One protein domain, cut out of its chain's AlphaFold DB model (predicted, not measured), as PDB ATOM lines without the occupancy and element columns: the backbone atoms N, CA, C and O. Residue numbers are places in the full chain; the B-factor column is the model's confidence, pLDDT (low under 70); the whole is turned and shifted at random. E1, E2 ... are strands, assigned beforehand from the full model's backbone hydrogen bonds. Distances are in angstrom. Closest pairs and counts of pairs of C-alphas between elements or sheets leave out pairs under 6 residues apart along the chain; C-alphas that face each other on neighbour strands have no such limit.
ATOM      1  N   TRP A 101     335.073 321.352 197.650       85.00
ATOM      2  CA  TRP A 101     334.437 320.043 197.534       85.00
ATOM      3  C   TRP A 101     335.409 318.936 197.928       85.00
ATOM      4  O   TRP A 101     336.494 318.800 197.355       85.00
ATOM      5  N   LYS A 102     335.007 318.104 198.890       86.44
ATOM      6  CA  LYS A 102     335.797 316.973 199.374       86.44
ATOM      7  C   LYS A 102     335.020 315.675 199.217       86.44
ATOM      8  O   LYS A 102     333.816 315.594 199.447       86.44
ATOM      9  N   LYS A 103     335.733 314.626 198.817       86.25
ATOM     10  CA  LYS A 103     335.171 313.281 198.700       86.25
ATOM     11  C   LYS A 103     335.225 312.579 200.053       86.25
ATOM     12  O   LYS A 103     336.214 312.697 200.781       86.25
ATOM     13  N   GLY A 104     334.164 311.857 200.396       78.94
ATOM     14  CA  GLY A 104     334.103 311.106 201.642       78.94
ATOM     15  C   GLY A 104     335.106 309.963 201.692       78.94
ATOM     16  O   GLY A 104     335.166 309.150 200.775       78.94
ATOM     17  N   ILE A 105     335.841 309.847 202.800       74.19
ATOM     18  CA  ILE A 105     336.688 308.671 203.067       74.19
ATOM     19  C   ILE A 105     335.806 307.460 203.411       74.19
ATOM     20  O   ILE A 105     336.065 306.351 202.955       74.19
ATOM     21  N   SER A 106     334.731 307.674 204.179       73.00
ATOM     22  CA  SER A 106     333.757 306.637 204.547       73.00
ATOM     23  C   SER A 106     332.716 306.359 203.456       73.00
ATOM     24  O   SER A 106     332.177 305.256 203.396       73.00
ATOM     25  N   ARG A 107     332.440 307.338 202.580       76.00
ATOM     26  CA  ARG A 107     331.513 307.232 201.442       76.00
ATOM     27  C   ARG A 107     332.186 307.744 200.158       76.00
ATOM     28  O   ARG A 107     332.019 308.912 199.817       76.00
ATOM     29  N   PRO A 108     332.914 306.894 199.412       73.62
ATOM     30  CA  PRO A 108     333.697 307.324 198.247       73.62
ATOM     31  C   PRO A 108     332.848 307.833 197.070       73.62
ATOM     32  O   PRO A 108     333.366 308.517 196.186       73.62
ATOM     33  N   ASN A 109     331.550 307.521 197.059       79.25
ATOM     34  CA  ASN A 109     330.603 307.989 196.045       79.25
ATOM     35  C   ASN A 109     329.900 309.297 196.438       79.25
ATOM     36  O   ASN A 109     329.193 309.868 195.612       79.25
ATOM     37  N   ASN A 110     330.095 309.780 197.668       83.00
ATOM     38  CA  ASN A 110     329.447 310.983 198.171       83.00
ATOM     39  C   ASN A 110     330.467 312.101 198.374       83.00
ATOM     40  O   ASN A 110     331.649 311.880 198.667       83.00
ATOM     41  N   TRP A 111     329.964 313.320 198.242       86.81
ATOM     42  CA  TRP A 111     330.721 314.544 198.428       86.81
ATOM     43  C   TRP A 111     330.219 315.274 199.665       86.81
ATOM     44  O   TRP A 111     329.057 315.143 200.042       86.81
ATOM     45  N   TRP A 112     331.106 316.022 200.301       87.56
ATOM     46  CA  TRP A 112     330.787 316.977 201.352       87.56
ATOM     47  C   TRP A 112     331.524 318.278 201.048       87.56
ATOM     48  O   TRP A 112     332.506 318.288 200.296       87.56
ATOM     49  N   PHE A 113     331.023 319.379 201.590       85.31
ATOM     50  CA  PHE A 113     331.578 320.698 201.335       85.31
ATOM     51  C   PHE A 113     332.240 321.227 202.603       85.31
ATOM     52  O   PHE A 113     331.619 321.244 203.660       85.31
ATOM     53  N   ASP A 114     333.507 321.617 202.500       85.81
ATOM     54  CA  ASP A 114     334.249 322.244 203.593       85.81
ATOM     55  C   ASP A 114     334.252 323.752 203.369       85.81
ATOM     56  O   ASP A 114     334.770 324.188 202.344       85.81
ATOM     57  N   ASN A 115     333.703 324.533 204.302       80.81
ATOM     58  CA  ASN A 115     333.649 325.996 204.218       80.81
ATOM     59  C   ASN A 115     335.008 326.679 204.504       80.81
ATOM     60  O   ASN A 115     335.052 327.896 204.654       80.81
ATOM     61  N   GLU A 116     336.102 325.914 204.636       73.50
ATOM     62  CA  GLU A 116     337.471 326.363 204.965       73.50
ATOM     63  C   GLU A 116     337.637 326.994 206.363       73.50
ATOM     64  O   GLU A 116     338.761 327.208 206.820       73.50
ATOM     65  N   ASP A 117     336.545 327.204 207.092       70.31
ATOM     66  CA  ASP A 117     336.499 327.580 208.508       70.31
ATOM     67  C   ASP A 117     336.360 326.359 209.445       70.31
ATOM     68  O   ASP A 117     336.274 326.504 210.667       70.31
ATOM     69  N   GLY A 118     336.365 325.147 208.878       70.62
ATOM     70  CA  GLY A 118     336.146 323.888 209.592       70.62
ATOM     71  C   GLY A 118     334.672 323.563 209.845       70.62
ATOM     72  O   GLY A 118     334.378 322.545 210.474       70.62
ATOM     73  N   THR A 119     333.748 324.393 209.357       80.94
ATOM     74  CA  THR A 119     332.313 324.111 209.333       80.94
ATOM     75  C   THR A 119     331.899 323.523 207.986       80.94
ATOM     76  O   THR A 119     332.601 323.633 206.979       80.94
ATOM     77  N   TYR A 120     330.745 322.866 207.965       83.31
ATOM     78  CA  TYR A 120     330.163 322.309 206.750       83.31
ATOM     79  C   TYR A 120     328.641 322.470 206.782       83.31
ATOM     80  O   TYR A 120     328.039 322.417 207.860       83.31
ATOM     81  N   PRO A 121     327.999 322.679 205.622       82.31
ATOM     82  CA  PRO A 121     326.548 322.662 205.531       82.31
ATOM     83  C   PRO A 121     326.014 321.254 205.834       82.31
ATOM     84  O   PRO A 121     326.520 320.256 205.321       82.31
ATOM     85  N   HIS A 122     324.981 321.179 206.671       86.38
ATOM     86  CA  HIS A 122     324.299 319.937 207.031       86.38
ATOM     87  C   HIS A 122     322.799 320.189 207.234       86.38
ATOM     88  O   HIS A 122     322.391 321.309 207.537       86.38
ATOM     89  N   ASP A 123     321.993 319.135 207.092       84.62
ATOM     90  CA  ASP A 123     320.538 319.118 207.320       84.62
ATOM     91  C   ASP A 123     319.763 320.224 206.576       84.62
ATOM     92  O   ASP A 123     318.915 320.912 207.147       84.62
ATOM     93  N   GLY A 124     320.058 320.430 205.289       85.31
ATOM     94  CA  GLY A 124     319.355 321.449 204.516       85.31
ATOM     95  C   GLY A 124     319.962 321.808 203.168       85.31
ATOM     96  O   GLY A 124     320.880 321.165 202.660       85.31
ATOM     97  N   TRP A 125     319.408 322.870 202.585       84.19
ATOM     98  CA  TRP A 125     319.834 323.430 201.307       84.19
ATOM     99  C   TRP A 125     320.915 324.487 201.508       84.19
ATOM    100  O   TRP A 125     320.748 325.405 202.314       84.19
ATOM    101  N   ALA A 126     321.986 324.404 200.728       83.00
ATOM    102  CA  ALA A 126     323.042 325.402 200.701       83.00
ATOM    103  C   ALA A 126     323.320 325.859 199.268       83.00
ATOM    104  O   ALA A 126     323.404 325.055 198.340       83.00
ATOM    105  N   TRP A 127     323.467 327.173 199.111       84.69
ATOM    106  CA  TRP A 127     323.878 327.806 197.862       84.69
ATOM    107  C   TRP A 127     325.393 327.939 197.875       84.69
ATOM    108  O   TRP A 127     325.929 328.665 198.712       84.69
ATOM    109  N   LEU A 128     326.070 327.228 196.980       81.69
ATOM    110  CA  LEU A 128     327.524 327.136 196.959       81.69
ATOM    111  C   LEU A 128     328.054 327.634 195.615       81.69
ATOM    112  O   LEU A 128     327.653 327.135 194.572       81.69
ATOM    113  N   ASP A 129     328.962 328.609 195.660       76.62
ATOM    114  CA  ASP A 129     329.742 329.080 194.508       76.62
ATOM    115  C   ASP A 129     331.120 328.395 194.552       76.62
ATOM    116  O   ASP A 129     332.097 328.922 195.089       76.62
ATOM    117  N   GLY A 130     331.172 327.146 194.079       68.75
ATOM    118  CA  GLY A 130     332.385 326.323 194.142       68.75
ATOM    119  C   GLY A 130     333.453 326.701 193.107       68.75
ATOM    120  O   GLY A 130     334.624 326.356 193.276       68.75
ATOM    121  N   ASN A 131     333.069 327.392 192.032       72.88
ATOM    122  CA  ASN A 131     333.932 327.727 190.895       72.88
ATOM    123  C   ASN A 131     334.308 329.225 190.833       72.88
ATOM    124  O   ASN A 131     335.146 329.599 190.008       72.88
ATOM    125  N   LYS A 132     333.779 330.056 191.742       69.12
ATOM    126  CA  LYS A 132     334.038 331.501 191.863       69.12
ATOM    127  C   LYS A 132     333.600 332.286 190.626       69.12
ATOM    128  O   LYS A 132     334.176 333.338 190.315       69.12
ATOM    129  N   ASP A 133     332.600 331.787 189.907       70.88
ATOM    130  CA  ASP A 133     332.027 332.474 188.751       70.88
ATOM    131  C   ASP A 133     330.938 333.491 189.147       70.88
ATOM    132  O   ASP A 133     330.501 334.278 188.300       70.88
ATOM    133  N   ASN A 134     330.642 333.616 190.451       74.75
ATOM    134  CA  ASN A 134     329.584 334.442 191.050       74.75
ATOM    135  C   ASN A 134     328.174 333.872 190.849       74.75
ATOM    136  O   ASN A 134     327.185 334.588 191.025       74.75
ATOM    137  N   ILE A 135     328.071 332.596 190.497       76.00
ATOM    138  CA  ILE A 135     326.830 331.859 190.336       76.00
ATOM    139  C   ILE A 135     326.873 330.707 191.341       76.00
ATOM    140  O   ILE A 135     327.566 329.716 191.164       76.00
ATOM    141  N   ALA A 136     326.105 330.830 192.420       79.19
ATOM    142  CA  ALA A 136     325.949 329.733 193.363       79.19
ATOM    143  C   ALA A 136     324.899 328.746 192.854       79.19
ATOM    144  O   ALA A 136     323.795 329.152 192.474       79.19
ATOM    145  N   GLU A 137     325.189 327.450 192.915       80.50
ATOM    146  CA  GLU A 137     324.182 326.413 192.690       80.50
ATOM    147  C   GLU A 137     323.629 325.897 194.025       80.50
ATOM    148  O   GLU A 137     324.289 325.956 195.066       80.50
ATOM    149  N   CYS A 138     322.377 325.434 194.016       84.00
ATOM    150  CA  CYS A 138     321.708 324.942 195.219       84.00
ATOM    151  C   CYS A 138     321.933 323.437 195.388       84.00
ATOM    152  O   CYS A 138     321.511 322.655 194.535       84.00
ATOM    153  N   TYR A 139     322.533 323.032 196.504       84.25
ATOM    154  CA  TYR A 139     322.805 321.637 196.852       84.25
ATOM    155  C   TYR A 139     322.107 321.265 198.161       84.25
ATOM    156  O   TYR A 139     321.992 322.093 199.064       84.25
ATOM    157  N   TYR A 140     321.654 320.015 198.280       84.06
ATOM    158  CA  TYR A 140     321.055 319.500 199.515       84.06
ATOM    159  C   TYR A 140     322.033 318.608 200.278       84.06
ATOM    160  O   TYR A 140     322.606 317.677 199.703       84.06
ATOM    161  N   PHE A 141     322.162 318.856 201.578       87.00
ATOM    162  CA  PHE A 141     323.007 318.106 202.498       87.00
ATOM    163  C   PHE A 141     322.156 317.321 203.497       87.00
ATOM    164  O   PHE A 141     321.199 317.852 204.062       87.00
ATOM    165  N   ASP A 142     322.509 316.053 203.727       84.75
ATOM    166  CA  ASP A 142     321.896 315.244 204.780       84.75
ATOM    167  C   ASP A 142     322.317 315.706 206.185       84.75
ATOM    168  O   ASP A 142     323.147 316.602 206.364       84.75
ATOM    169  N   LYS A 143     321.733 315.074 207.205       85.00
ATOM    170  CA  LYS A 143     322.026 315.340 208.623       85.00
ATOM    171  C   LYS A 143     323.489 315.133 208.999       85.00
ATOM    172  O   LYS A 143     323.952 315.740 209.957       85.00
ATOM    173  N   ASP A 144     324.190 314.288 208.256       82.75
ATOM    174  CA  ASP A 144     325.591 313.960 208.479       82.75
ATOM    175  C   ASP A 144     326.530 314.865 207.642       82.75
ATOM    176  O   ASP A 144     327.748 314.721 207.732       82.75
ATOM    177  N   GLY A 145     325.988 315.792 206.836       84.75
ATOM    178  CA  GLY A 145     326.747 316.715 205.983       84.75
ATOM    179  C   GLY A 145     327.137 316.156 204.609       84.75
ATOM    180  O   GLY A 145     327.993 316.728 203.931       84.75
ATOM    181  N   TRP A 146     326.541 315.046 204.166       86.56
ATOM    182  CA  TRP A 146     326.758 314.508 202.822       86.56
ATOM    183  C   TRP A 146     325.807 315.135 201.815       86.56
ATOM    184  O   TRP A 146     324.594 315.165 202.008       86.56
ATOM    185  N   MET A 147     326.357 315.541 200.679       87.19
ATOM    186  CA  MET A 147     325.582 315.987 199.535       87.19
ATOM    187  C   MET A 147     324.766 314.820 198.960       87.19
ATOM    188  O   MET A 147     325.297 313.734 198.688       87.19
ATOM    189  N   LEU A 148     323.473 315.059 198.748       82.19
ATOM    190  CA  LEU A 148     322.590 314.153 198.020       82.19
ATOM    191  C   LEU A 148     322.769 314.358 196.513       82.19
ATOM    192  O   LEU A 148     322.679 315.478 196.029       82.19
ATOM    193  N   ALA A 149     322.959 313.268 195.771       83.81
ATOM    194  CA  ALA A 149     323.020 313.249 194.311       83.81
ATOM    195  C   ALA A 149     322.076 312.189 193.741       83.81
ATOM    196  O   ALA A 149     321.877 311.137 194.351       83.81
ATOM    197  N   ASN A 150     321.520 312.472 192.561       80.94
ATOM    198  CA  ASN A 150     320.653 311.586 191.781       80.94
ATOM    199  C   ASN A 150     319.499 310.971 192.590       80.94
ATOM    200  O   ASN A 150     319.220 309.773 192.517       80.94
ATOM    201  N   THR A 151     318.862 311.774 193.433       80.06
ATOM    202  CA  THR A 151     317.829 311.290 194.345       80.06
ATOM    203  C   THR A 151     316.726 312.327 194.512       80.06
ATOM    204  O   THR A 151     316.831 313.468 194.061       80.06
ATOM    205  N   LYS A 152     315.631 311.915 195.144       80.06
ATOM    206  CA  LYS A 152     314.620 312.843 195.645       80.06
ATOM    207  C   LYS A 152     314.958 313.157 197.089       80.06
ATOM    208  O   LYS A 152     315.152 312.238 197.887       80.06
ATOM    209  N   THR A 153     315.049 314.440 197.414       77.38
ATOM    210  CA  THR A 153     315.193 314.851 198.808       77.38
ATOM    211  C   THR A 153     313.935 314.446 199.586       77.38
ATOM    212  O   THR A 153     312.866 314.275 198.986       77.38
ATOM    213  N   PRO A 154     314.024 314.280 200.917       72.31
ATOM    214  CA  PRO A 154     312.864 313.960 201.753       72.31
ATOM    215  C   PRO A 154     311.715 314.967 201.596       72.31
ATOM    216  O   PRO A 154     310.550 314.599 201.715       72.31
ATOM    217  N   ASP A 155     312.057 316.211 201.254       73.56
ATOM    218  CA  ASP A 155     311.131 317.322 201.015       73.56
ATOM    219  C   ASP A 155     310.407 317.237 199.654       73.56
ATOM    220  O   ASP A 155     309.563 318.072 199.338       73.56
ATOM    221  N   GLY A 156     310.722 316.230 198.832       80.19
ATOM    222  CA  GLY A 156     310.073 315.976 197.543       80.19
ATOM    223  C   GLY A 156     310.718 316.675 196.343       80.19
ATOM    224  O   GLY A 156     310.210 316.542 195.227       80.19
ATOM    225  N   TYR A 157     311.840 317.371 196.528       81.69
ATOM    226  CA  TYR A 157     312.558 318.026 195.435       81.69
ATOM    227  C   TYR A 157     313.506 317.064 194.715       81.69
ATOM    228  O   TYR A 157     314.073 316.142 195.304       81.69
ATOM    229  N   LEU A 158     313.684 317.286 193.414       81.81
ATOM    230  CA  LEU A 158     314.599 316.515 192.578       81.81
ATOM    231  C   LEU A 158     315.988 317.153 192.591       81.81
ATOM    232  O   LEU A 158     316.123 318.342 192.310       81.81
ATOM    233  N   VAL A 159     317.019 316.355 192.865       82.81
ATOM    234  CA  VAL A 159     318.417 316.738 192.627       82.81
ATOM    235  C   VAL A 159     318.983 315.918 191.468       82.81
ATOM    236  O   VAL A 159     318.669 314.733 191.326       82.81
ATOM    237  N   ASN A 160     319.785 316.544 190.607       82.12
ATOM    238  CA  ASN A 160     320.418 315.853 189.480       82.12
ATOM    239  C   ASN A 160     321.584 314.956 189.935       82.12
ATOM    240  O   ASN A 160     321.892 314.852 191.121       82.12
ATOM    241  N   GLU A 161     322.266 314.319 188.981       79.56
ATOM    242  CA  GLU A 161     323.448 313.485 189.242       79.56
ATOM    243  C   GLU A 161     324.606 314.243 189.913       79.56
ATOM    244  O   GLU A 161     325.368 313.656 190.673       79.56
ATOM    245  N   GLY A 162     324.690 315.558 189.703       73.44
ATOM    246  CA  GLY A 162     325.638 316.438 190.387       73.44
ATOM    247  C   GLY A 162     325.182 316.910 191.771       73.44
ATOM    248  O   GLY A 162     325.912 317.652 192.412       73.44
ATOM    249  N   GLY A 163     323.989 316.518 192.231       81.12
ATOM    250  CA  GLY A 163     323.401 316.966 193.498       81.12
ATOM    251  C   GLY A 163     322.802 318.371 193.481       81.12
ATOM    252  O   GLY A 163     322.317 318.842 194.509       81.12
ATOM    253  N   ALA A 164     322.784 319.025 192.322       83.12
ATOM    254  CA  ALA A 164     322.190 320.339 192.163       83.12
ATOM    255  C   ALA A 164     320.663 320.232 192.078       83.12
ATOM    256  O   ALA A 164     320.115 319.335 191.424       83.12
ATOM    257  N   TRP A 165     319.973 321.163 192.729       84.25
ATOM    258  CA  TRP A 165     318.522 321.246 192.721       84.25
ATOM    259  C   TRP A 165     317.992 321.491 191.313       84.25
ATOM    260  O   TRP A 165     318.417 322.426 190.629       84.25
ATOM    261  N   VAL A 166     317.026 320.675 190.901       82.88
ATOM    262  CA  VAL A 166     316.365 320.780 189.608       82.88
ATOM    263  C   VAL A 166     314.875 321.042 189.783       82.88
ATOM    264  O   VAL A 166     314.169 320.291 190.457       82.88
ATOM    265  N   VAL A 167     314.391 322.072 189.092       81.94
ATOM    266  CA  VAL A 167     312.962 322.362 188.917       81.94
ATOM    267  C   VAL A 167     312.659 322.269 187.427       81.94
ATOM    268  O   VAL A 167     313.325 322.917 186.621       81.94
ATOM    269  N   ASP A 168     311.710 321.411 187.048       78.44
ATOM    270  CA  ASP A 168     311.287 321.197 185.652       78.44
ATOM    271  C   ASP A 168     312.443 320.912 184.671       78.44
ATOM    272  O   ASP A 168     312.464 321.375 183.531       78.44
ATOM    273  N   GLY A 169     313.449 320.158 185.125       77.12
ATOM    274  CA  GLY A 169     314.626 319.809 184.321       77.12
ATOM    275  C   GLY A 169     315.708 320.894 184.247       77.12
ATOM    276  O   GLY A 169     316.725 320.677 183.593       77.12
ATOM    277  N   LYS A 170     315.536 322.038 184.925       79.12
ATOM    278  CA  LYS A 170     316.524 323.127 184.982       79.12
ATOM    279  C   LYS A 170     317.181 323.227 186.356       79.12
ATOM    280  O   LYS A 170     316.486 323.283 187.373       79.12
ATOM    281  N   VAL A 171     318.515 323.284 186.370       83.12
ATOM    282  CA  VAL A 171     319.301 323.518 187.589       83.12
ATOM    283  C   VAL A 171     319.032 324.927 188.106       83.12
ATOM    284  O   VAL A 171     319.052 325.886 187.335       83.12
ATOM    285  N   GLN A 172     318.765 325.041 189.403       79.56
ATOM    286  CA  GLN A 172     318.559 326.321 190.065       79.56
ATOM    287  C   GLN A 172     319.901 326.926 190.464       79.56
ATOM    288  O   GLN A 172     320.647 326.355 191.264       79.56
ATOM    289  N   THR A 173     320.179 328.102 189.914       82.56
ATOM    290  CA  THR A 173     321.366 328.893 190.212       82.56
ATOM    291  C   THR A 173     320.967 330.284 190.683       82.56
ATOM    292  O   THR A 173     319.901 330.799 190.335       82.56
ATOM    293  N   LYS A 174     321.801 330.887 191.525       78.19
ATOM    294  CA  LYS A 174     321.587 332.221 192.073       78.19
ATOM    295  C   LYS A 174     322.851 333.040 191.902       78.19
ATOM    296  O   LYS A 174     323.921 332.628 192.338       78.19
ATOM    297  N   GLU A 175     322.710 334.226 191.323       76.00
ATOM    298  CA  GLU A 175     323.803 335.192 191.269       76.00
ATOM    299  C   GLU A 175     324.149 335.661 192.687       76.00
ATOM    300  O   GLU A 175     323.289 336.131 193.443       76.00
ATOM    301  N   VAL A 176     325.417 335.516 193.055       70.75
ATOM    302  CA  VAL A 176     325.956 336.015 194.315       70.75
ATOM    303  C   VAL A 176     326.607 337.366 194.025       70.75
ATOM    304  O   VAL A 176     327.549 337.439 193.233       70.75
TER     305      VAL A 176
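This is residues 101 to 176 of the 237 residues of an uncharacterized protein of Oribacterium sp. oral taxon 078 str. F0262 (UniProt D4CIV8). Little regular structure is present: a twisted hairpin, E3 and E4, makes the middle, with the small hairpin E1 and E2 towards one end of the longest axis, E5 towards the other, and loops between. E6 is beside one end of E4. The printed part has 76 residues, 25 of them in six named strands, E1 to E6; it is all strand, compact, radius of gyration of the C-alphas 11.9 A, spanning 33 by 27 by 18 A.

The antiparallel sheet runs E3, residues 124 to 128, E4, 135 to 141, E6, 173 to 175. Within hydrogen-bond range are N 126 and O 139, 2.8 A, and N 136 and O 174, 2.8 A. E5, residues 165 to 167, pairs with no named strand; its closest C-alphas to E4 are Trp 165 and Cys 138, 5.5 A. E1, 101 to 103, and E2, 111 to 114, form an antiparallel hairpin, N 102 and O 112 2.9 A apart.

E4 measures 18.8 A, E3 12.5 A, E2 9.9 A. E1 begins at C-alpha 101 (334.437, 320.043, 197.534); E6 ends at C-alpha 175 (323.803, 335.192, 191.269).

The printed part has no cut. The link E4 to E5 is long, 23 residues. Residues 130 and 132 are under pLDDT 70.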